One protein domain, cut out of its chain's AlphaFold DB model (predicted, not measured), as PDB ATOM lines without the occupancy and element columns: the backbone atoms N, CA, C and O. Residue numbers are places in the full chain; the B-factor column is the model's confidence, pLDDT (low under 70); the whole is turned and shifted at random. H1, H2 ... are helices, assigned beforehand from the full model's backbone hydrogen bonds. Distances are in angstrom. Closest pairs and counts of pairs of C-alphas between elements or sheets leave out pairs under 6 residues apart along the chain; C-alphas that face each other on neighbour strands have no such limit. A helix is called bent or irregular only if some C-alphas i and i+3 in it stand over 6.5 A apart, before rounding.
ATOM      1  N   GLU A  69      -9.838 -11.038 170.894       89.25
ATOM      2  CA  GLU A  69     -10.806 -12.062 171.290       89.25
ATOM      3  C   GLU A  69     -10.474 -12.643 172.664       89.25
ATOM      4  O   GLU A  69     -11.360 -12.765 173.506       89.25
ATOM      5  N   ALA A  70      -9.201 -12.960 172.922       90.50
ATOM      6  CA  ALA A  70      -8.766 -13.468 174.220       90.50
ATOM      7  C   ALA A  70      -8.941 -12.416 175.327       90.50
ATOM      8  O   ALA A  70      -9.330 -12.752 176.446       90.50
ATOM      9  N   LEU A  71      -8.690 -11.138 175.021       91.75
ATOM     10  CA  LEU A  71      -8.922 -10.020 175.935       91.75
ATOM     11  C   LEU A  71     -10.409  -9.878 176.293       91.75
ATOM     12  O   LEU A  71     -10.746  -9.822 177.478       91.75
ATOM     13  N   TRP A  72     -11.304  -9.888 175.301       93.00
ATOM     14  CA  TRP A  72     -12.752  -9.844 175.538       93.00
ATOM     15  C   TRP A  72     -13.267 -11.078 176.266       93.00
ATOM     16  O   TRP A  72     -14.087 -10.957 177.176       93.00
ATOM     17  N   GLN A  73     -12.775 -12.264 175.913       93.12
ATOM     18  CA  GLN A  73     -13.165 -13.504 176.570       93.12
ATOM     19  C   GLN A  73     -12.769 -13.500 178.051       93.12
ATOM     20  O   GLN A  73     -13.587 -13.879 178.892       93.12
ATOM     21  N   ASP A  74     -11.557 -13.046 178.386       94.00
ATOM     22  CA  ASP A  74     -11.109 -12.900 179.775       94.00
ATOM     23  C   ASP A  74     -12.006 -11.914 180.538       94.00
ATOM     24  O   ASP A  74     -12.504 -12.232 181.621       94.00
ATOM     25  N   TYR A  75     -12.288 -10.752 179.940       96.19
ATOM     26  CA  TYR A  75     -13.158  -9.741 180.535       96.19
ATOM     27  C   TYR A  75     -14.582 -10.261 180.796       96.19
ATOM     28  O   TYR A  75     -15.042 -10.238 181.939       96.19
ATOM     29  N   LEU A  76     -15.255 -10.806 179.777       96.94
ATOM     30  CA  LEU A  76     -16.626 -11.317 179.885       96.94
ATOM     31  C   LEU A  76     -16.732 -12.505 180.851       96.94
ATOM     32  O   LEU A  76     -17.664 -12.571 181.648       96.94
ATOM     33  N   THR A  77     -15.765 -13.428 180.831       96.75
ATOM     34  CA  THR A  77     -15.777 -14.611 181.713       96.75
ATOM     35  C   THR A  77     -15.676 -14.217 183.177       96.75
ATOM     36  O   THR A  77     -16.368 -14.766 184.041       96.75
ATOM     37  N   ARG A  78     -14.796 -13.265 183.489       95.62
ATOM     38  CA  ARG A  78     -14.626 -12.816 184.865       95.62
ATOM     39  C   ARG A  78     -15.799 -11.942 185.312       95.62
ATOM     40  O   ARG A  78     -16.256 -12.103 186.444       95.62
ATOM     41  N   LEU A  79     -16.343 -11.116 184.414       96.62
ATOM     42  CA  LEU A  79     -17.577 -10.373 184.656       96.62
ATOM     43  C   LEU A  79     -18.732 -11.328 184.986       96.62
ATOM     44  O   LEU A  79     -19.392 -11.133 186.001       96.62
ATOM     45  N   ALA A  80     -18.925 -12.403 184.219       96.75
ATOM     46  CA  ALA A  80     -19.971 -13.403 184.464       96.75
ATOM     47  C   ALA A  80     -19.822 -14.065 185.835       96.75
ATOM     48  O   ALA A  80     -20.774 -14.178 186.598       96.75
ATOM     49  N   ARG A  81     -18.594 -14.443 186.206       95.38
ATOM     50  CA  ARG A  81     -18.312 -15.057 187.511       95.38
ATOM     51  C   ARG A  81     -18.660 -14.125 188.679       95.38
ATOM     52  O   ARG A  81     -19.241 -14.563 189.676       95.38
ATOM     53  N   LEU A  82     -18.287 -12.849 188.567       93.88
ATOM     54  CA  LEU A  82     -18.461 -11.851 189.628       93.88
ATOM     55  C   LEU A  82     -19.855 -11.230 189.675       93.88
ATOM     56  O   LEU A  82     -20.263 -10.775 190.737       93.88
ATOM     57  N   THR A  83     -20.590 -11.207 188.569       92.75
ATOM     58  CA  THR A  83     -21.983 -10.737 188.533       92.75
ATOM     59  C   THR A  83     -22.939 -11.882 188.836       92.75
ATOM     60  O   THR A  83     -23.794 -11.750 189.701       92.75
ATOM     61  N   GLY A  84     -22.647 -13.082 188.332       93.25
ATOM     62  CA  GLY A  84     -23.536 -14.245 188.375       93.25
ATOM     63  C   GLY A  84     -24.458 -14.298 187.159       93.25
ATOM     64  O   GLY A  84     -25.238 -15.237 187.040       93.25
ATOM     65  N   GLU A  85     -24.340 -13.316 186.267       94.94
ATOM     66  CA  GLU A  85     -25.147 -13.212 185.064       94.94
ATOM     67  C   GLU A  85     -24.530 -14.052 183.938       94.94
ATOM     68  O   GLU A  85     -23.300 -14.078 183.773       94.94
ATOM     69  N   PRO A  86     -25.358 -14.761 183.153       95.56
ATOM     70  CA  PRO A  86     -24.877 -15.526 182.016       95.56
ATOM     71  C   PRO A  86     -24.322 -14.585 180.945       95.56
ATOM     72  O   PRO A  86     -24.838 -13.491 180.730       95.56
ATOM     73  N   ILE A  87     -23.289 -15.025 180.224       96.06
ATOM     74  CA  ILE A  87     -22.792 -14.269 179.072       96.06
ATOM     75  C   ILE A  87     -23.824 -14.417 177.941       96.06
ATOM     76  O   ILE A  87     -24.042 -15.549 177.496       96.06
ATOM     77  N   PRO A  88     -24.428 -13.325 177.435       94.81
ATOM     78  CA  PRO A  88     -25.374 -13.407 176.332       94.81
ATOM     79  C   PRO A  88     -24.737 -14.060 175.103       94.81
ATOM     80  O   PRO A  88     -23.521 -13.943 174.884       94.81
ATOM     81  N   ALA A  89     -25.549 -14.733 174.287       90.69
ATOM     82  CA  ALA A  89     -25.092 -15.240 173.001       90.69
ATOM     83  C   ALA A  89     -24.576 -14.081 172.134       90.69
ATOM     84  O   ALA A  89     -25.062 -12.954 172.211       90.69
ATOM     85  N   ALA A  90     -23.540 -14.352 171.349       84.00
ATOM     86  CA  ALA A  90     -23.039 -13.401 170.374       84.00
ATOM     87  C   ALA A  90     -23.923 -13.470 169.126       84.00
ATOM     88  O   ALA A  90     -24.003 -14.531 168.509       84.00
ATOM     89  N   ASP A  91     -24.518 -12.347 168.727       77.56
ATOM     90  CA  ASP A  91     -25.143 -12.262 167.412       77.56
ATOM     91  C   ASP A  91     -24.068 -12.390 166.331       77.56
ATOM     92  O   ASP A  91     -23.065 -11.666 166.311       77.56
ATOM     93  N   THR A  92     -24.275 -13.327 165.408       66.25
ATOM     94  CA  THR A  92     -23.448 -13.488 164.213       66.25
ATOM     95  C   THR A  92     -23.889 -12.487 163.152       66.25
ATOM     96  O   THR A  92     -24.434 -12.851 162.110       66.25
ATOM     97  N   ALA A  93     -23.662 -11.199 163.412       65.31
ATOM     98  CA  ALA A  93     -23.885 -10.168 162.409       65.31
ATOM     99  C   ALA A  93     -22.981 -10.429 161.192       65.31
ATOM    100  O   ALA A  93     -21.775 -10.673 161.318       65.31
ATOM    101  N   THR A  94     -23.572 -10.408 159.997       69.94
ATOM    102  CA  THR A  94     -22.820 -10.629 158.757       69.94
ATOM    103  C   THR A  94     -21.899  -9.440 158.520       69.94
ATOM    104  O   THR A  94     -22.356  -8.301 158.441       69.94
ATOM    105  N   ARG A  95     -20.592  -9.699 158.394       80.88
ATOM    106  CA  ARG A  95     -19.610  -8.647 158.114       80.88
ATOM    107  C   ARG A  95     -19.865  -8.041 156.738       80.88
ATOM    108  O   ARG A  95     -19.934  -8.760 155.738       80.88
ATOM    109  N   ALA A  96     -19.976  -6.720 156.693       88.56
ATOM    110  CA  ALA A  96     -20.094  -5.969 155.457       88.56
ATOM    111  C   ALA A  96     -18.746  -5.941 154.716       88.56
ATOM    112  O   ALA A  96     -17.905  -5.075 154.952       88.56
ATOM    113  N   GLY A 267      -6.890  -1.672 157.442       93.50
ATOM    114  CA  GLY A 267      -8.223  -1.065 157.434       93.50
ATOM    115  C   GLY A 267      -9.310  -2.103 157.704       93.50
ATOM    116  O   GLY A 267     -10.162  -1.907 158.567       93.50
ATOM    117  N   GLY A 268      -9.239  -3.255 157.033       92.94
ATOM    118  CA  GLY A 268     -10.112  -4.397 157.300       92.94
ATOM    119  C   GLY A 268      -9.958  -4.940 158.725       92.94
ATOM    120  O   GLY A 268     -10.961  -5.178 159.393       92.94
ATOM    121  N   VAL A 269      -8.719  -5.070 159.217       91.31
ATOM    122  CA  VAL A 269      -8.428  -5.521 160.593       91.31
ATOM    123  C   VAL A 269      -9.003  -4.555 161.628       91.31
ATOM    124  O   VAL A 269      -9.573  -5.002 162.621       91.31
ATOM    125  N   LEU A 270      -8.904  -3.243 161.400       92.56
ATOM    126  CA  LEU A 270      -9.510  -2.237 162.271       92.56
ATOM    127  C   LEU A 270     -11.036  -2.378 162.312       92.56
ATOM    128  O   LEU A 270     -11.607  -2.407 163.401       92.56
ATOM    129  N   LEU A 271     -11.694  -2.508 161.155       93.12
ATOM    130  CA  LEU A 271     -13.148  -2.706 161.093       93.12
ATOM    131  C   LEU A 271     -13.567  -4.005 161.802       93.12
ATOM    132  O   LEU A 271     -14.545  -4.021 162.548       93.12
ATOM    133  N   ASP A 272     -12.804  -5.087 161.640       91.25
ATOM    134  CA  ASP A 272     -13.053  -6.349 162.344       91.25
ATOM    135  C   ASP A 272     -12.881  -6.204 163.867       91.25
ATOM    136  O   ASP A 272     -13.722  -6.679 164.638       91.25
ATOM    137  N   ALA A 273     -11.842  -5.492 164.311       91.94
ATOM    138  CA  ALA A 273     -11.588  -5.200 165.720       91.94
ATOM    139  C   ALA A 273     -12.702  -4.349 166.348       91.94
ATOM    140  O   ALA A 273     -13.131  -4.605 167.475       91.94
ATOM    141  N   MET A 274     -13.206  -3.359 165.609       92.69
ATOM    142  CA  MET A 274     -14.331  -2.530 166.034       92.69
ATOM    143  C   MET A 274     -15.625  -3.329 166.147       92.69
ATOM    144  O   MET A 274     -16.343  -3.171 167.131       92.69
ATOM    145  N   ALA A 275     -15.918  -4.208 165.186       92.75
ATOM    146  CA  ALA A 275     -17.102  -5.068 165.235       92.75
ATOM    147  C   ALA A 275     -17.042  -6.045 166.417       92.75
ATOM    148  O   ALA A 275     -18.032  -6.243 167.126       92.75
ATOM    149  N   LEU A 276     -15.861  -6.612 166.674       92.12
ATOM    150  CA  LEU A 276     -15.581  -7.419 167.859       92.12
ATOM    151  C   LEU A 276     -15.859  -6.629 169.149       92.12
ATOM    152  O   LEU A 276     -16.620  -7.091 170.000       92.12
ATOM    153  N   ALA A 277     -15.292  -5.427 169.264       93.88
ATOM    154  CA  ALA A 277     -15.466  -4.577 170.433       93.88
ATOM    155  C   ALA A 277     -16.918  -4.128 170.632       93.88
ATOM    156  O   ALA A 277     -17.428  -4.223 171.743       93.88
ATOM    157  N   GLN A 278     -17.609  -3.700 169.574       95.00
ATOM    158  CA  GLN A 278     -19.020  -3.309 169.621       95.00
ATOM    159  C   GLN A 278     -19.890  -4.444 170.168       95.00
ATOM    160  O   GLN A 278     -20.676  -4.234 171.095       95.00
ATOM    161  N   ARG A 279     -19.718  -5.655 169.629       94.38
ATOM    162  CA  ARG A 279     -20.469  -6.835 170.054       94.38
ATOM    163  C   ARG A 279     -20.235  -7.157 171.527       94.38
ATOM    164  O   ARG A 279     -21.188  -7.384 172.271       94.38
ATOM    165  N   ASP A 280     -18.979  -7.202 171.960       95.38
ATOM    166  CA  ASP A 280     -18.653  -7.643 173.317       95.38
ATOM    167  C   ASP A 280     -18.884  -6.539 174.370       95.38
ATOM    168  O   ASP A 280     -19.255  -6.859 175.503       95.38
ATOM    169  N   LEU A 281     -18.829  -5.257 173.986       96.81
ATOM    170  CA  LEU A 281     -19.351  -4.138 174.783       96.81
ATOM    171  C   LEU A 281     -20.849  -4.299 175.052       96.81
ATOM    172  O   LEU A 281     -21.271  -4.173 176.200       96.81
ATOM    173  N   GLN A 282     -21.642  -4.623 174.024       96.19
ATOM    174  CA  GLN A 282     -23.088  -4.809 174.170       96.19
ATOM    175  C   GLN A 282     -23.416  -5.971 175.119       96.19
ATOM    176  O   GLN A 282     -24.295  -5.863 175.980       96.19
ATOM    177  N   ARG A 283     -22.673  -7.078 175.008       96.62
ATOM    178  CA  ARG A 283     -22.825  -8.245 175.892       96.62
ATOM    179  C   ARG A 283     -22.467  -7.899 177.334       96.62
ATOM    180  O   ARG A 283     -23.244  -8.203 178.236       96.62
ATOM    181  N   ALA A 284     -21.342  -7.217 177.551       97.50
ATOM    182  CA  ALA A 284     -20.936  -6.768 178.879       97.50
ATOM    183  C   ALA A 284     -21.944  -5.782 179.492       97.50
ATOM    184  O   ALA A 284     -22.280  -5.909 180.667       97.50
ATOM    185  N   ALA A 285     -22.458  -4.833 178.703       97.56
ATOM    186  CA  ALA A 285     -23.471  -3.880 179.149       97.56
ATOM    187  C   ALA A 285     -24.756  -4.595 179.591       97.56
ATOM    188  O   ALA A 285     -25.242  -4.341 180.689       97.56
ATOM    189  N   THR A 286     -25.226  -5.562 178.797       96.94
ATOM    190  CA  THR A 286     -26.403  -6.387 179.119       96.94
ATOM    191  C   THR A 286     -26.223  -7.148 180.435       96.94
ATOM    192  O   THR A 286     -27.103  -7.122 181.293       96.94
ATOM    193  N   MET A 287     -25.061  -7.784 180.636       97.38
ATOM    194  CA  MET A 287     -24.749  -8.477 181.895       97.38
ATOM    195  C   MET A 287     -24.749  -7.510 183.074       97.38
ATOM    196  O   MET A 287     -25.310  -7.802 184.125       97.38
ATOM    197  N   LEU A 288     -24.120  -6.343 182.908       97.00
ATOM    198  CA  LEU A 288     -24.079  -5.334 183.954       97.00
ATOM    199  C   LEU A 288     -25.488  -4.882 184.307       97.00
ATOM    200  O   LEU A 288     -25.793  -4.851 185.488       97.00
ATOM    201  N   GLU A 289     -26.352  -4.578 183.336       96.75
ATOM    202  CA  GLU A 289     -27.745  -4.152 183.546       96.75
ATOM    203  C   GLU A 289     -28.580  -5.136 184.366       96.75
ATOM    204  O   GLU A 289     -29.377  -4.698 185.195       96.75
ATOM    205  N   GLN A 290     -28.339  -6.436 184.207       96.00
ATOM    206  CA  GLN A 290     -29.033  -7.489 184.954       96.00
ATOM    207  C   GLN A 290     -28.590  -7.588 186.423       96.00
ATOM    208  O   GLN A 290     -29.329  -8.113 187.255       96.00
ATOM    209  N   VAL A 291     -27.441  -7.001 186.785       94.94
ATOM    210  CA  VAL A 291     -26.951  -6.994 188.169       94.94
ATOM    211  C   VAL A 291     -27.952  -6.314 189.104       94.94
ATOM    212  O   VAL A 291     -28.205  -5.104 189.014       94.94
ATOM    213  N   ASN A 292     -28.426  -7.087 190.083       93.81
ATOM    214  CA  ASN A 292     -29.189  -6.587 191.220       93.81
ATOM    215  C   ASN A 292     -28.264  -5.826 192.188       93.81
ATOM    216  O   ASN A 292     -27.528  -6.417 192.986       93.81
ATOM    217  N   THR A 293     -28.323  -4.499 192.127       91.25
ATOM    218  CA  THR A 293     -27.475  -3.606 192.923       91.25
ATOM    219  C   THR A 293     -27.809  -3.609 194.413       91.25
ATOM    220  O   THR A 293     -26.908  -3.396 195.217       91.25
ATOM    221  N   GLU A 294     -29.049  -3.904 194.810       90.06
ATOM    222  CA  GLU A 294     -29.435  -3.995 196.228       90.06
ATOM    223  C   GLU A 294     -28.771  -5.194 196.912       90.06
ATOM    224  O   GLU A 294     -28.277  -5.089 198.034       90.06
ATOM    225  N   ARG A 295     -28.705  -6.333 196.210       89.75
ATOM    226  CA  ARG A 295     -27.982  -7.524 196.682       89.75
ATOM    227  C   ARG A 295     -26.476  -7.325 196.646       89.75
ATOM    228  O   ARG A 295     -25.772  -7.808 197.530       89.75
ATOM    229  N   LEU A 296     -25.976  -6.638 195.619       89.31
ATOM    230  CA  LEU A 296     -24.551  -6.352 195.498       89.31
ATOM    231  C   LEU A 296     -24.084  -5.398 196.604       89.31
ATOM    232  O   LEU A 296     -22.982  -5.580 197.129       89.31
ATOM    233  N   CYS A 297     -24.917  -4.420 196.965       89.69
ATOM    234  CA  CYS A 297     -24.591  -3.348 197.902       89.69
ATOM    235  C   CYS A 297     -25.700  -3.120 198.944       89.69
ATOM    236  O   CYS A 297     -26.400  -2.104 198.908       89.69
ATOM    237  N   PRO A 298     -25.850  -4.053 199.907       86.94
ATOM    238  CA  PRO A 298     -26.856  -3.953 200.956       86.94
ATOM    239  C   PRO A 298     -26.676  -2.673 201.774       86.94
ATOM    240  O   PRO A 298     -25.569  -2.354 202.217       86.94
ATOM    241  N   HIS A 299     -27.768  -1.933 201.974       85.06
ATOM    242  CA  HIS A 299     -27.766  -0.635 202.665       85.06
ATOM    243  C   HIS A 299     -26.762   0.381 202.080       85.06
ATOM    244  O   HIS A 299     -26.203   1.195 202.815       85.06
ATOM    245  N   GLY A 300     -26.487   0.307 200.772       78.88
ATOM    246  CA  GLY A 300     -25.548   1.200 200.086       78.88
ATOM    247  C   GLY A 300     -24.076   0.961 200.436       78.88
ATOM    248  O   GLY A 300     -23.232   1.798 200.130       78.88
ATOM    249  N   ARG A 301     -23.742  -0.162 201.091       84.19
ATOM    250  CA  ARG A 301     -22.363  -0.527 201.438       84.19
ATOM    251  C   ARG A 301     -21.836  -1.609 200.507       84.19
ATOM    252  O   ARG A 301     -22.500  -2.612 200.264       84.19
ATOM    253  N   ALA A 302     -20.607  -1.431 200.034       89.62
ATOM    254  CA  ALA A 302     -19.942  -2.396 199.171       89.62
ATOM    255  C   ALA A 302     -19.739  -3.756 199.866       89.62
ATOM    256  O   ALA A 302     -18.992  -3.867 200.842       89.62
ATOM    257  N   SER A 303     -20.348  -4.812 199.319       91.31
ATOM    258  CA  SER A 303     -20.030  -6.193 199.699       91.31
ATOM    259  C   SER A 303     -18.621  -6.599 199.241       91.31
ATOM    260  O   SER A 303     -17.942  -5.891 198.492       91.31
ATOM    261  N   GLU A 304     -18.149  -7.774 199.659       92.06
ATOM    262  CA  GLU A 304     -16.925  -8.360 199.096       92.06
ATOM    263  C   GLU A 304     -17.042  -8.583 197.580       92.06
ATOM    264  O   GLU A 304     -16.128  -8.244 196.831       92.06
ATOM    265  N   ARG A 305     -18.208  -9.043 197.104       91.00
ATOM    266  CA  ARG A 305     -18.493  -9.206 195.671       91.00
ATOM    267  C   ARG A 305     -18.410  -7.868 194.929       91.00
ATOM    268  O   ARG A 305     -17.805  -7.816 193.864       91.00
ATOM    269  N   ALA A 306     -18.927  -6.788 195.522       92.19
ATOM    270  CA  ALA A 306     -18.815  -5.435 194.972       92.19
ATOM    271  C   ALA A 306     -17.356  -4.954 194.893       92.19
ATOM    272  O   ALA A 306     -16.937  -4.415 193.872       92.19
ATOM    273  N   ARG A 307     -16.555  -5.199 195.939       93.88
ATOM    274  CA  ARG A 307     -15.120  -4.852 195.961       93.88
ATOM    275  C   ARG A 307     -14.314  -5.647 194.932       93.88
ATOM    276  O   ARG A 307     -13.466  -5.073 194.254       93.88
ATOM    277  N   ASN A 308     -14.620  -6.931 194.756       93.69
ATOM    278  CA  ASN A 308     -14.004  -7.764 193.722       93.69
ATOM    279  C   ASN A 308     -14.381  -7.286 192.314       93.69
ATOM    280  O   ASN A 308     -13.520  -7.222 191.438       93.69
ATOM    281  N   LEU A 309     -15.640  -6.895 192.103       93.81
ATOM    282  CA  LEU A 309     -16.100  -6.325 190.837       93.81
ATOM    283  C   LEU A 309     -15.446  -4.963 190.541       93.81
ATOM    284  O   LEU A 309     -15.063  -4.694 189.408       93.81
ATOM    285  N   HIS A 310     -15.239  -4.133 191.558       94.19
ATOM    286  CA  HIS A 310     -14.475  -2.893 191.430       94.19
ATOM    287  C   HIS A 310     -12.997  -3.163 191.103       94.19
ATOM    288  O   HIS A 310     -12.448  -2.553 190.193       94.19
ATOM    289  N   SER A 311     -12.354  -4.130 191.763       94.44
ATOM    290  CA  SER A 311     -10.978  -4.541 191.431       94.44
ATOM    291  C   SER A 311     -10.853  -5.046 189.986       94.44
ATOM    292  O   SER A 311      -9.918  -4.688 189.268       94.44
ATOM    293  N   MET A 312     -11.837  -5.822 189.520       94.69
ATOM    294  CA  MET A 312     -11.952  -6.240 188.121       94.69
ATOM    295  C   MET A 312     -12.040  -5.055 187.160       94.69
ATOM    296  O   MET A 312     -11.366  -5.053 186.129       94.69
ATOM    297  N   PHE A 313     -12.872  -4.065 187.492       95.00
ATOM    298  CA  PHE A 313     -13.030  -2.868 186.680       95.00
ATOM    299  C   PHE A 313     -11.682  -2.181 186.444       95.00
ATOM    300  O   PHE A 313     -11.369  -1.889 185.298       95.00
ATOM    301  N   TYR A 314     -10.839  -2.005 187.466       94.06
ATOM    302  CA  TYR A 314      -9.512  -1.408 187.258       94.06
ATOM    303  C   TYR A 314      -8.553  -2.355 186.526       94.06
ATOM    304  O   TYR A 314      -8.126  -2.061 185.416       94.06
ATOM    305  N   SER A 315      -8.291  -3.531 187.102       92.12
ATOM    306  CA  SER A 315      -7.234  -4.445 186.631       92.12
ATOM    307  C   SER A 315      -7.468  -5.052 185.243       92.12
ATOM    308  O   SER A 315      -6.534  -5.522 184.588       92.12
ATOM    309  N   VAL A 316      -8.722  -5.110 184.788       92.31
ATOM    310  CA  VAL A 316      -9.070  -5.675 183.481       92.31
ATOM    311  C   VAL A 316      -9.636  -4.616 182.560       92.31
ATOM    312  O   VAL A 316      -9.096  -4.424 181.473       92.31
ATOM    313  N   TYR A 317     -10.707  -3.932 182.966       93.88
ATOM    314  CA  TYR A 317     -11.342  -2.980 182.065       93.88
ATOM    315  C   TYR A 317     -10.490  -1.718 181.883       93.88
ATOM    316  O   TYR A 317     -10.057  -1.463 180.766       93.88
ATOM    317  N   ALA A 318     -10.196  -0.971 182.947       93.19
ATOM    318  CA  ALA A 318      -9.477   0.300 182.861       93.19
ATOM    319  C   ALA A 318      -8.023   0.134 182.391       93.19
ATOM    320  O   ALA A 318      -7.552   0.931 181.585       93.19
ATOM    321  N   ASP A 319      -7.331  -0.917 182.840       92.19
ATOM    322  CA  ASP A 319      -5.908  -1.114 182.532       92.19
ATOM    323  C   ASP A 319      -5.655  -1.796 181.178       92.19
ATOM    324  O   ASP A 319      -4.573  -1.642 180.613       92.19
ATOM    325  N   ARG A 320      -6.612  -2.576 180.647       91.81
ATOM    326  CA  ARG A 320      -6.388  -3.393 179.434       91.81
ATOM    327  C   ARG A 320      -7.428  -3.183 178.340       91.81
ATOM    328  O   ARG A 320      -7.061  -2.917 177.201       91.81
ATOM    329  N   VAL A 321      -8.720  -3.268 178.662       93.44
ATOM    330  CA  VAL A 321      -9.792  -3.135 177.654       93.44
ATOM    331  C   VAL A 321      -9.949  -1.681 177.188       93.44
ATOM    332  O   VAL A 321      -9.980  -1.419 175.991       93.44
ATOM    333  N   GLN A 322     -10.011  -0.722 178.113       93.56
ATOM    334  CA  GLN A 322     -10.215   0.698 177.821       93.56
ATOM    335  C   GLN A 322      -9.091   1.311 176.966       93.56
ATOM    336  O   GLN A 322      -9.427   2.039 176.029       93.56
ATOM    337  N   PRO A 323      -7.790   1.039 177.201       93.00
ATOM    338  CA  PRO A 323      -6.725   1.541 176.338       93.00
ATOM    339  C   PRO A 323      -6.863   1.039 174.902       93.00
ATOM    340  O   PRO A 323      -6.754   1.834 173.971       93.00
ATOM    341  N   TRP A 324      -7.202  -0.241 174.725       92.25
ATOM    342  CA  TRP A 324      -7.433  -0.800 173.398       92.25
ATOM    343  C   TRP A 324      -8.651  -0.171 172.711       92.25
ATOM    344  O   TRP A 324      -8.561   0.227 171.554       92.25
ATOM    345  N   LEU A 325      -9.765   0.020 173.425       94.38
ATOM    346  CA  LEU A 325     -10.929   0.756 172.912       94.38
ATOM    347  C   LEU A 325     -10.564   2.190 172.490       94.38
ATOM    348  O   LEU A 325     -11.024   2.680 171.459       94.38
ATOM    349  N   ALA A 326      -9.710   2.865 173.261       93.31
ATOM    350  CA  ALA A 326      -9.232   4.197 172.920       93.31
ATOM    351  C   ALA A 326      -8.350   4.191 171.658       93.31
ATOM    352  O   ALA A 326      -8.477   5.098 170.837       93.31
ATOM    353  N   ASP A 327      -7.502   3.173 171.473       92.50
ATOM    354  CA  ASP A 327      -6.727   2.972 170.238       92.50
ATOM    355  C   ASP A 327      -7.635   2.754 169.024       92.50
ATOM    356  O   ASP A 327      -7.422   3.384 167.984       92.50
ATOM    357  N   LEU A 328      -8.671   1.917 169.159       93.44
ATOM    358  CA  LEU A 328      -9.661   1.690 168.104       93.44
ATOM    359  C   LEU A 328     -10.354   2.999 167.715       93.44
ATOM    360  O   LEU A 328     -10.373   3.348 166.538       93.44
ATOM    361  N   SER A 329     -10.849   3.767 168.690       93.88
ATOM    362  CA  SER A 329     -11.518   5.050 168.435       93.88
ATOM    363  C   SER A 329     -10.595   6.072 167.763       93.88
ATOM    364  O   SER A 329     -10.985   6.689 166.772       93.88
ATOM    365  N   ARG A 330      -9.358   6.234 168.261       93.31
ATOM    366  CA  ARG A 330      -8.356   7.149 167.678       93.31
ATOM    367  C   ARG A 330      -7.996   6.801 166.236       93.31
ATOM    368  O   ARG A 330      -7.589   7.674 165.478       93.31
ATOM    369  N   SER A 331      -8.119   5.531 165.880       92.94
ATOM    370  CA  SER A 331      -7.794   5.026 164.550       92.94
ATOM    371  C   SER A 331      -8.986   5.148 163.605       92.94
ATOM    372  O   SER A 331      -8.850   5.637 162.487       92.94
ATOM    373  N   ALA A 332     -10.172   4.770 164.073       93.94
ATOM    374  CA  ALA A 332     -11.380   4.728 163.265       93.94
ATOM    375  C   ALA A 332     -11.871   6.107 162.822       93.94
ATOM    376  O   ALA A 332     -12.299   6.239 161.680       93.94
ATOM    377  N   ILE A 333     -11.790   7.121 163.692       94.62
ATOM    378  CA  ILE A 333     -12.327   8.458 163.397       94.62
ATOM    379  C   ILE A 333     -11.608   9.100 162.195       94.62
ATOM    380  O   ILE A 333     -12.276   9.342 161.193       94.62
ATOM    381  N   PRO A 334     -10.268   9.268 162.179       94.88
ATOM    382  CA  PRO A 334      -9.610   9.907 161.034       94.88
ATOM    383  C   PRO A 334      -9.705   9.089 159.741       94.88
ATOM    384  O   PRO A 334      -9.660   9.647 158.642       94.88
ATOM    385  N   LEU A 335      -9.821   7.759 159.853       95.50
ATOM    386  CA  LEU A 335     -10.072   6.901 158.699       95.50
ATOM    387  C   LEU A 335     -11.464   7.168 158.113       95.50
ATOM    388  O   LEU A 335     -11.583   7.293 156.892       95.50
ATOM    389  N   ALA A 336     -12.494   7.249 158.959       96.31
ATOM    390  CA  ALA A 336     -13.851   7.577 158.539       96.31
ATOM    391  C   ALA A 336     -13.887   8.955 157.867       96.31
ATOM    392  O   ALA A 336     -14.353   9.048 156.734       96.31
ATOM    393  N   ASP A 337     -13.282   9.968 158.496       95.88
ATOM    394  CA  ASP A 337     -13.213  11.336 157.972       95.88
ATOM    395  C   ASP A 337     -12.548  11.376 156.587       95.88
ATOM    396  O   ASP A 337     -13.105  11.921 155.635       95.88
ATOM    397  N   SER A 338     -11.380  10.735 156.440       95.75
ATOM    398  CA  SER A 338     -10.661  10.686 155.156       95.75
ATOM    399  C   SER A 338     -11.475   9.954 154.084       95.75
ATOM    400  O   SER A 338     -11.563  10.400 152.944       95.75
ATOM    401  N   THR A 339     -12.118   8.843 154.446       96.12
ATOM    402  CA  THR A 339     -12.913   8.047 153.502       96.12
ATOM    403  C   THR A 339     -14.174   8.796 153.057       96.12
ATOM    404  O   THR A 339     -14.527   8.768 151.878       96.12
ATOM    405  N   GLN A 340     -14.840   9.502 153.972       95.25
ATOM    406  CA  GLN A 340     -16.005  10.332 153.668       95.25
ATOM    407  C   GLN A 340     -15.625  11.548 152.818       95.25
ATOM    408  O   GLN A 340     -16.309  11.833 151.837       95.25
ATOM    409  N   ALA A 341     -14.506  12.213 153.122       94.81
ATOM    410  CA  ALA A 341     -13.990  13.313 152.310       94.81
ATOM    411  C   ALA A 341     -13.631  12.854 150.886       94.81
ATOM    412  O   ALA A 341     -13.986  13.522 149.915       94.81
ATOM    413  N   LEU A 342     -13.011  11.676 150.736       95.44
ATOM    414  CA  LEU A 342     -12.749  11.079 149.423       95.44
ATOM    415  C   LEU A 342     -14.053  10.793 148.669       95.44
ATOM    416  O   LEU A 342     -14.162  11.099 147.482       95.44
ATOM    417  N   ARG A 343     -15.064  10.246 149.354       95.69
ATOM    418  CA  ARG A 343     -16.385  10.008 148.758       95.69
ATOM    419  C   ARG A 343     -17.050  11.304 148.303       95.69
ATOM    420  O   ARG A 343     -17.630  11.316 147.215       95.69
ATOM    421  N   GLN A 344     -16.956  12.364 149.103       93.62
ATOM    422  CA  GLN A 344     -17.503  13.685 148.798       93.62
ATOM    423  C   GLN A 344     -16.835  14.302 147.562       93.62
ATOM    424  O   GLN A 344     -17.537  14.783 146.676       93.62
ATOM    425  N   ALA A 345     -15.508  14.195 147.450       91.38
ATOM    426  CA  ALA A 345     -14.739  14.623 146.275       91.38
ATOM    427  C   ALA A 345     -15.078  13.844 144.991       91.38
ATOM    428  O   ALA A 345     -14.632  14.183 143.906       91.38
ATOM    429  N   GLN A 346     -15.837  12.755 145.106       93.25
ATOM    430  CA  GLN A 346     -16.237  11.908 143.986       93.25
ATOM    431  C   GLN A 346     -17.761  11.751 143.918       93.25
ATOM    432  O   GLN A 346     -18.270  10.773 143.366       93.25
ATOM    433  N   GLN A 347     -18.521  12.698 144.478       91.31
ATOM    434  CA  GLN A 347     -19.990  12.645 144.544       91.31
ATOM    435  C   GLN A 347     -20.676  12.529 143.172       91.31
ATOM    436  O   GLN A 347     -21.768  11.975 143.088       91.31
ATOM    437  N   GLY A 348     -20.024  12.982 142.094       91.19
ATOM    438  CA  GLY A 348     -20.518  12.828 140.720       91.19
ATOM    439  C   GLY A 348     -20.492  11.386 140.190       91.19
ATOM    440  O   GLY A 348     -21.121  11.100 139.175       91.19
ATOM    441  N   ILE A 349     -19.790  10.470 140.866       94.62
ATOM    442  CA  ILE A 349     -19.752   9.050 140.515       94.62
ATOM    443  C   ILE A 349     -20.845   8.293 141.274       94.62
ATOM    444  O   ILE A 349     -20.905   8.298 142.507       94.62
ATOM    445  N   VAL A 350     -21.693   7.599 140.516       94.81
ATOM    446  CA  VAL A 350     -22.762   6.748 141.046       94.81
ATOM    447  C   VAL A 350     -22.206   5.354 141.334       94.81
ATOM    448  O   VAL A 350     -21.733   4.663 140.429       94.81
ATOM    449  N   SER A 351     -22.278   4.914 142.593       96.69
ATOM    450  CA  SER A 351     -21.888   3.558 142.989       96.69
ATOM    451  C   SER A 351     -22.705   3.077 144.196       96.69
ATOM    452  O   SER A 351     -22.259   3.213 145.337       96.69
ATOM    453  N   PRO A 352     -23.875   2.446 143.969       96.44
ATOM    454  CA  PRO A 352     -24.733   1.967 145.054       96.44
ATOM    455  C   PRO A 352     -24.024   0.980 145.987       96.44
ATOM    456  O   PRO A 352     -24.255   0.985 147.190       96.44
ATOM    457  N   ALA A 353     -23.131   0.151 145.438       97.00
ATOM    458  CA  ALA A 353     -22.356  -0.811 146.212       97.00
ATOM    459  C   ALA A 353     -21.382  -0.128 147.188       97.00
ATOM    460  O   ALA A 353     -21.233  -0.589 148.320       97.00
ATOM    461  N   MET A 354     -20.733   0.966 146.770       97.38
ATOM    462  CA  MET A 354     -19.863   1.737 147.658       97.38
ATOM    463  C   MET A 354     -20.672   2.522 148.688       97.38
ATOM    464  O   MET A 354     -20.320   2.511 149.863       97.38
ATOM    465  N   ASP A 355     -21.767   3.155 148.267       96.50
ATOM    466  CA  ASP A 355     -22.625   3.941 149.155       96.50
ATOM    467  C   ASP A 355     -23.226   3.066 150.271       96.50
ATOM    468  O   ASP A 355     -23.175   3.435 151.443       96.50
ATOM    469  N   ASP A 356     -23.701   1.861 149.937       96.69
ATOM    470  CA  ASP A 356     -24.175   0.877 150.916       96.69
ATOM    471  C   ASP A 356     -23.058   0.402 151.861       96.69
ATOM    472  O   ASP A 356     -23.263   0.286 153.073       96.69
ATOM    473  N   TRP A 357     -21.857   0.140 151.337       97.12
ATOM    474  CA  TRP A 357     -20.731  -0.249 152.184       97.12
ATOM    475  C   TRP A 357     -20.343   0.877 153.152       97.12
ATOM    476  O   TRP A 357     -20.231   0.631 154.353       97.12
ATOM    477  N   LEU A 358     -20.218   2.116 152.670       97.12
ATOM    478  CA  LEU A 358     -19.912   3.284 153.499       97.12
ATOM    479  C   LEU A 358     -20.989   3.528 154.557       97.12
ATOM    480  O   LEU A 358     -20.644   3.762 155.713       97.12
ATOM    481  N   ALA A 359     -22.272   3.406 154.207       96.69
ATOM    482  CA  ALA A 359     -23.367   3.535 155.165       96.69
ATOM    483  C   ALA A 359     -23.272   2.483 156.285       96.69
ATOM    484  O   ALA A 359     -23.425   2.814 157.461       96.69
ATOM    485  N   ARG A 360     -22.946   1.228 155.944       96.50
ATOM    486  CA  ARG A 360     -22.785   0.141 156.923       96.50
ATOM    487  C   ARG A 360     -21.552   0.290 157.816       96.50
ATOM    488  O   ARG A 360     -21.588  -0.197 158.943       96.50
ATOM    489  N   GLN A 361     -20.482   0.948 157.366       95.94
ATOM    490  CA  GLN A 361     -19.282   1.160 158.191       95.94
ATOM    491  C   GLN A 361     -19.307   2.480 158.969       95.94
ATOM    492  O   GLN A 361     -19.059   2.495 160.175       95.94
ATOM    493  N   PHE A 362     -19.612   3.581 158.286       96.38
ATOM    494  CA  PHE A 362     -19.388   4.953 158.753       96.38
ATOM    495  C   PHE A 362     -20.649   5.832 158.729       96.38
ATOM    496  O   PHE A 362     -20.551   7.020 159.022       96.38
ATOM    497  N   GLY A 363     -21.817   5.293 158.365       95.50
ATOM    498  CA  GLY A 363     -23.087   6.019 158.463       95.50
ATOM    499  C   GLY A 363     -23.606   6.125 159.902       95.50
ATOM    500  O   GLY A 363     -23.082   5.485 160.814       95.50
ATOM    501  N   ASP A 364     -24.698   6.871 160.087       95.00
ATOM    502  CA  ASP A 364     -25.301   7.143 161.407       95.00
ATOM    503  C   ASP A 364     -25.752   5.882 162.162       95.00
ATOM    504  O   ASP A 364     -25.763   5.862 163.388       95.00
ATOM    505  N   ASN A 365     -26.092   4.815 161.433       93.81
ATOM    506  CA  ASN A 365     -26.413   3.489 161.982       93.81
ATOM    507  C   ASN A 365     -25.363   2.432 161.593       93.81
ATOM    508  O   ASN A 365     -25.621   1.226 161.646       93.81
ATOM    509  N   GLY A 366     -24.196   2.884 161.134       95.31
ATOM    510  CA  GLY A 366     -23.082   2.042 160.728       95.31
ATOM    511  C   GLY A 366     -22.267   1.531 161.914       95.31
ATOM    512  O   GLY A 366     -22.523   1.846 163.079       95.31
ATOM    513  N   LEU A 367     -21.245   0.736 161.610       95.44
ATOM    514  CA  LEU A 367     -20.357   0.124 162.592       95.44
ATOM    515  C   LEU A 367     -19.753   1.137 163.578       95.44
ATOM    516  O   LEU A 367     -19.782   0.886 164.783       95.44
ATOM    517  N   LEU A 368     -19.217   2.263 163.096       96.00
ATOM    518  CA  LEU A 368     -18.576   3.266 163.954       96.00
ATOM    519  C   LEU A 368     -19.564   3.888 164.954       96.00
ATOM    520  O   LEU A 368     -19.254   3.962 166.144       96.00
ATOM    521  N   ALA A 369     -20.755   4.276 164.497       96.62
ATOM    522  CA  ALA A 369     -21.790   4.844 165.357       96.62
ATOM    523  C   ALA A 369     -22.301   3.817 166.384       96.62
ATOM    524  O   ALA A 369     -22.342   4.100 167.584       96.62
ATOM    525  N   ASN A 370     -22.579   2.583 165.946       95.88
ATOM    526  CA  ASN A 370     -23.019   1.497 166.829       95.88
ATOM    527  C   ASN A 370     -21.947   1.129 167.869       95.88
ATOM    528  O   ASN A 370     -22.263   0.850 169.025       95.88
ATOM    529  N   TYR A 371     -20.669   1.163 167.486       96.12
ATOM    530  CA  TYR A 371     -19.546   0.984 168.404       96.12
ATOM    531  C   TYR A 371     -19.507   2.082 169.478       96.12
ATOM    532  O   TYR A 371     -19.414   1.776 170.669       96.12
ATOM    533  N   GLN A 372     -19.635   3.354 169.087       96.81
ATOM    534  CA  GLN A 372     -19.679   4.477 170.031       96.81
ATOM    535  C   GLN A 372     -20.890   4.381 170.970       96.81
ATOM    536  O   GLN A 372     -20.768   4.614 172.177       96.81
ATOM    537  N   GLN A 373     -22.052   3.979 170.451       97.44
ATOM    538  CA  GLN A 373     -23.247   3.749 171.257       97.44
ATOM    539  C   GLN A 373     -23.036   2.620 172.273       97.44
ATOM    540  O   GLN A 373     -23.349   2.810 173.452       97.44
ATOM    541  N   ALA A 374     -22.467   1.485 171.855       96.94
ATOM    542  CA  ALA A 374     -22.166   0.358 172.736       96.94
ATOM    543  C   ALA A 374     -21.162   0.747 173.836       96.94
ATOM    544  O   ALA A 374     -21.332   0.375 174.998       96.94
ATOM    545  N   LEU A 375     -20.155   1.564 173.509       96.75
ATOM    546  CA  LEU A 375     -19.187   2.084 174.479       96.75
ATOM    547  C   LEU A 375     -19.855   2.969 175.544       96.75
ATOM    548  O   LEU A 375     -19.597   2.823 176.744       96.75
ATOM    549  N   ASN A 376     -20.748   3.864 175.116       97.56
ATOM    550  CA  ASN A 376     -21.515   4.732 176.009       97.56
ATOM    551  C   ASN A 376     -22.501   3.935 176.871       97.56
ATOM    552  O   ASN A 376     -22.646   4.195 178.067       97.56
ATOM    553  N   HIS A 377     -23.172   2.945 176.281       97.75
ATOM    554  CA  HIS A 377     -24.073   2.036 176.984       97.75
ATOM    555  C   HIS A 377     -23.342   1.264 178.082       97.75
ATOM    556  O   HIS A 377     -23.733   1.341 179.246       97.75
ATOM    557  N   HIS A 378     -22.218   0.638 177.739       97.69
ATOM    558  CA  HIS A 378     -21.352  -0.061 178.680       97.69
ATOM    559  C   HIS A 378     -20.861   0.845 179.821       97.69
ATOM    560  O   HIS A 378     -20.904   0.462 180.991       97.69
ATOM    561  N   SER A 379     -20.450   2.076 179.501       96.50
ATOM    562  CA  SER A 379     -20.003   3.051 180.503       96.50
ATOM    563  C   SER A 379     -21.119   3.420 181.487       96.50
ATOM    564  O   SER A 379     -20.891   3.423 182.697       96.50
ATOM    565  N   ARG A 380     -22.346   3.657 181.002       97.31
ATOM    566  CA  ARG A 380     -23.519   3.918 181.862       97.31
ATOM    567  C   ARG A 380     -23.882   2.713 182.732       97.31
ATOM    568  O   ARG A 380     -24.215   2.885 183.904       97.31
ATOM    569  N   ALA A 381     -23.776   1.499 182.191       97.00
ATOM    570  CA  ALA A 381     -24.039   0.278 182.945       97.00
ATOM    571  C   ALA A 381     -23.066   0.128 184.130       97.00
ATOM    572  O   ALA A 381     -23.497  -0.151 185.251       97.00
ATOM    573  N   TRP A 382     -21.778   0.419 183.922       96.12
ATOM    574  CA  TRP A 382     -20.790   0.477 185.003       96.12
ATOM    575  C   TRP A 382     -21.073   1.576 186.025       96.12
ATOM    576  O   TRP A 382     -20.992   1.317 187.226       96.12
ATOM    577  N   GLN A 383     -21.435   2.781 185.573       94.56
ATOM    578  CA  GLN A 383     -21.773   3.894 186.466       94.56
ATOM    579  C   GLN A 383     -22.928   3.541 187.406       94.56
ATOM    580  O   GLN A 383     -22.856   3.834 188.596       94.56
ATOM    581  N   ARG A 384     -23.963   2.855 186.905       94.44
ATOM    582  CA  ARG A 384     -25.074   2.368 187.736       94.44
ATOM    583  C   ARG A 384     -24.592   1.370 188.791       94.44
ATOM    584  O   ARG A 384     -24.921   1.521 189.966       94.44
ATOM    585  N   VAL A 385     -23.811   0.369 188.381       93.50
ATOM    586  CA  VAL A 385     -23.340  -0.700 189.277       93.50
ATOM    587  C   VAL A 385     -22.398  -0.159 190.356       93.50
ATOM    588  O   VAL A 385     -22.605  -0.434 191.534       93.50
ATOM    589  N   LEU A 386     -21.392   0.638 189.986       92.50
ATOM    590  CA  LEU A 386     -20.437   1.205 190.948       92.50
ATOM    591  C   LEU A 386     -21.059   2.328 191.787       92.50
ATOM    592  O   LEU A 386     -20.768   2.433 192.979       92.50
ATOM    593  N   GLY A 387     -21.937   3.137 191.190       90.88
ATOM    594  CA  GLY A 387     -22.648   4.226 191.860       90.88
ATOM    595  C   GLY A 387     -23.538   3.738 192.994       90.88
ATOM    596  O   GLY A 387     -23.451   4.270 194.098       90.88
ATOM    597  N   ALA A 388     -24.302   2.664 192.773       88.12
ATOM    598  CA  ALA A 388     -25.137   2.052 193.813       88.12
ATOM    599  C   ALA A 388     -24.338   1.557 195.036       88.12
ATOM    600  O   ALA A 388     -24.893   1.365 196.115       88.12
ATOM    601  N   CYS A 389     -23.030   1.365 194.871       87.06
ATOM    602  CA  CYS A 389     -22.122   0.861 195.891       87.06
ATOM    603  C   CYS A 389     -21.240   1.942 196.529       87.06
ATOM    604  O   CYS A 389     -20.411   1.611 197.377       87.06
TER     605      CYS A 389
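AT A GLANCE: This is residues 69 to 96 and 267 to 389 of the 397 residues of an uncharacterized protein of Gammaproteobacteria bacterium HGW-Gammaproteobacteria-14 (UniProt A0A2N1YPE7). Helices make a rod: H2 and H6 run side by side through its middle, the long bent H4 runs back along them, and H1 packs on H2 and H4a. H5 stands near one end, where residues 344 to 353 stick out, and small H3 near the other. The printed part has 151 residues with six named helices, H1 to H6 in chain order, and no named strand: all helix. It is only just loose, close to compact, with a radius of gyration of the C-alphas of 18.2 A, spanning 64 by 26 by 26 A.

HOW THE PARTS SIT: H1, residues 69 to 83, touches H2, residues 267 to 290, the same way at a shallow tilt of 4 degrees; their closest C-alphas, of Leu 76 and Ala 284, are 6.3 A apart. H3, residues 293 to 296, is apart from H2. H4, residues 304 to 344, was assigned as one helix by its hydrogen bonds but is bent: C-alphas 319 and 322 are 6.6 A apart, and its arms H4a, residues 304 to 319, and H4b, residues 322 to 344, stand at 46 degrees. H4a touches H1, closest at the C-alphas of Leu 82 and Leu 309, 6.1 A. H4b touches H2 with residues 325 to 332 alone, closest at the C-alphas of Leu 328 and Met 274, 6.6 A. H5, residues 352 to 362, and H6, residues 367 to 387, touch only at the corner. H6 touches H2, closest at the C-alphas of His 378 and Ala 285, 4.4 A. H4b, H5 and H6 form a bundle, with shallow tilts between them. Every O i to N i+4 pair is within hydrogen-bond range in H1, H2, H5 and H6, against 11 of 12 in H4a and 17 of 19 in H4b; H3 is too short for one.

IN THESE COORDINATES: H1 begins at C-alpha 69 (-10.806, -12.062, 171.290); H6 ends at C-alpha 387 (-22.648, 4.226, 191.860). H2 is 35.1 A long, H4b 32.6 A and H6 29.6 A.

THE WHOLE: Residues 97 to 266 are not printed; C-alphas 96 and 267 are 13.0 A apart. Of the links printed whole, none is long. Residues 92 to 94 have pLDDT under 70.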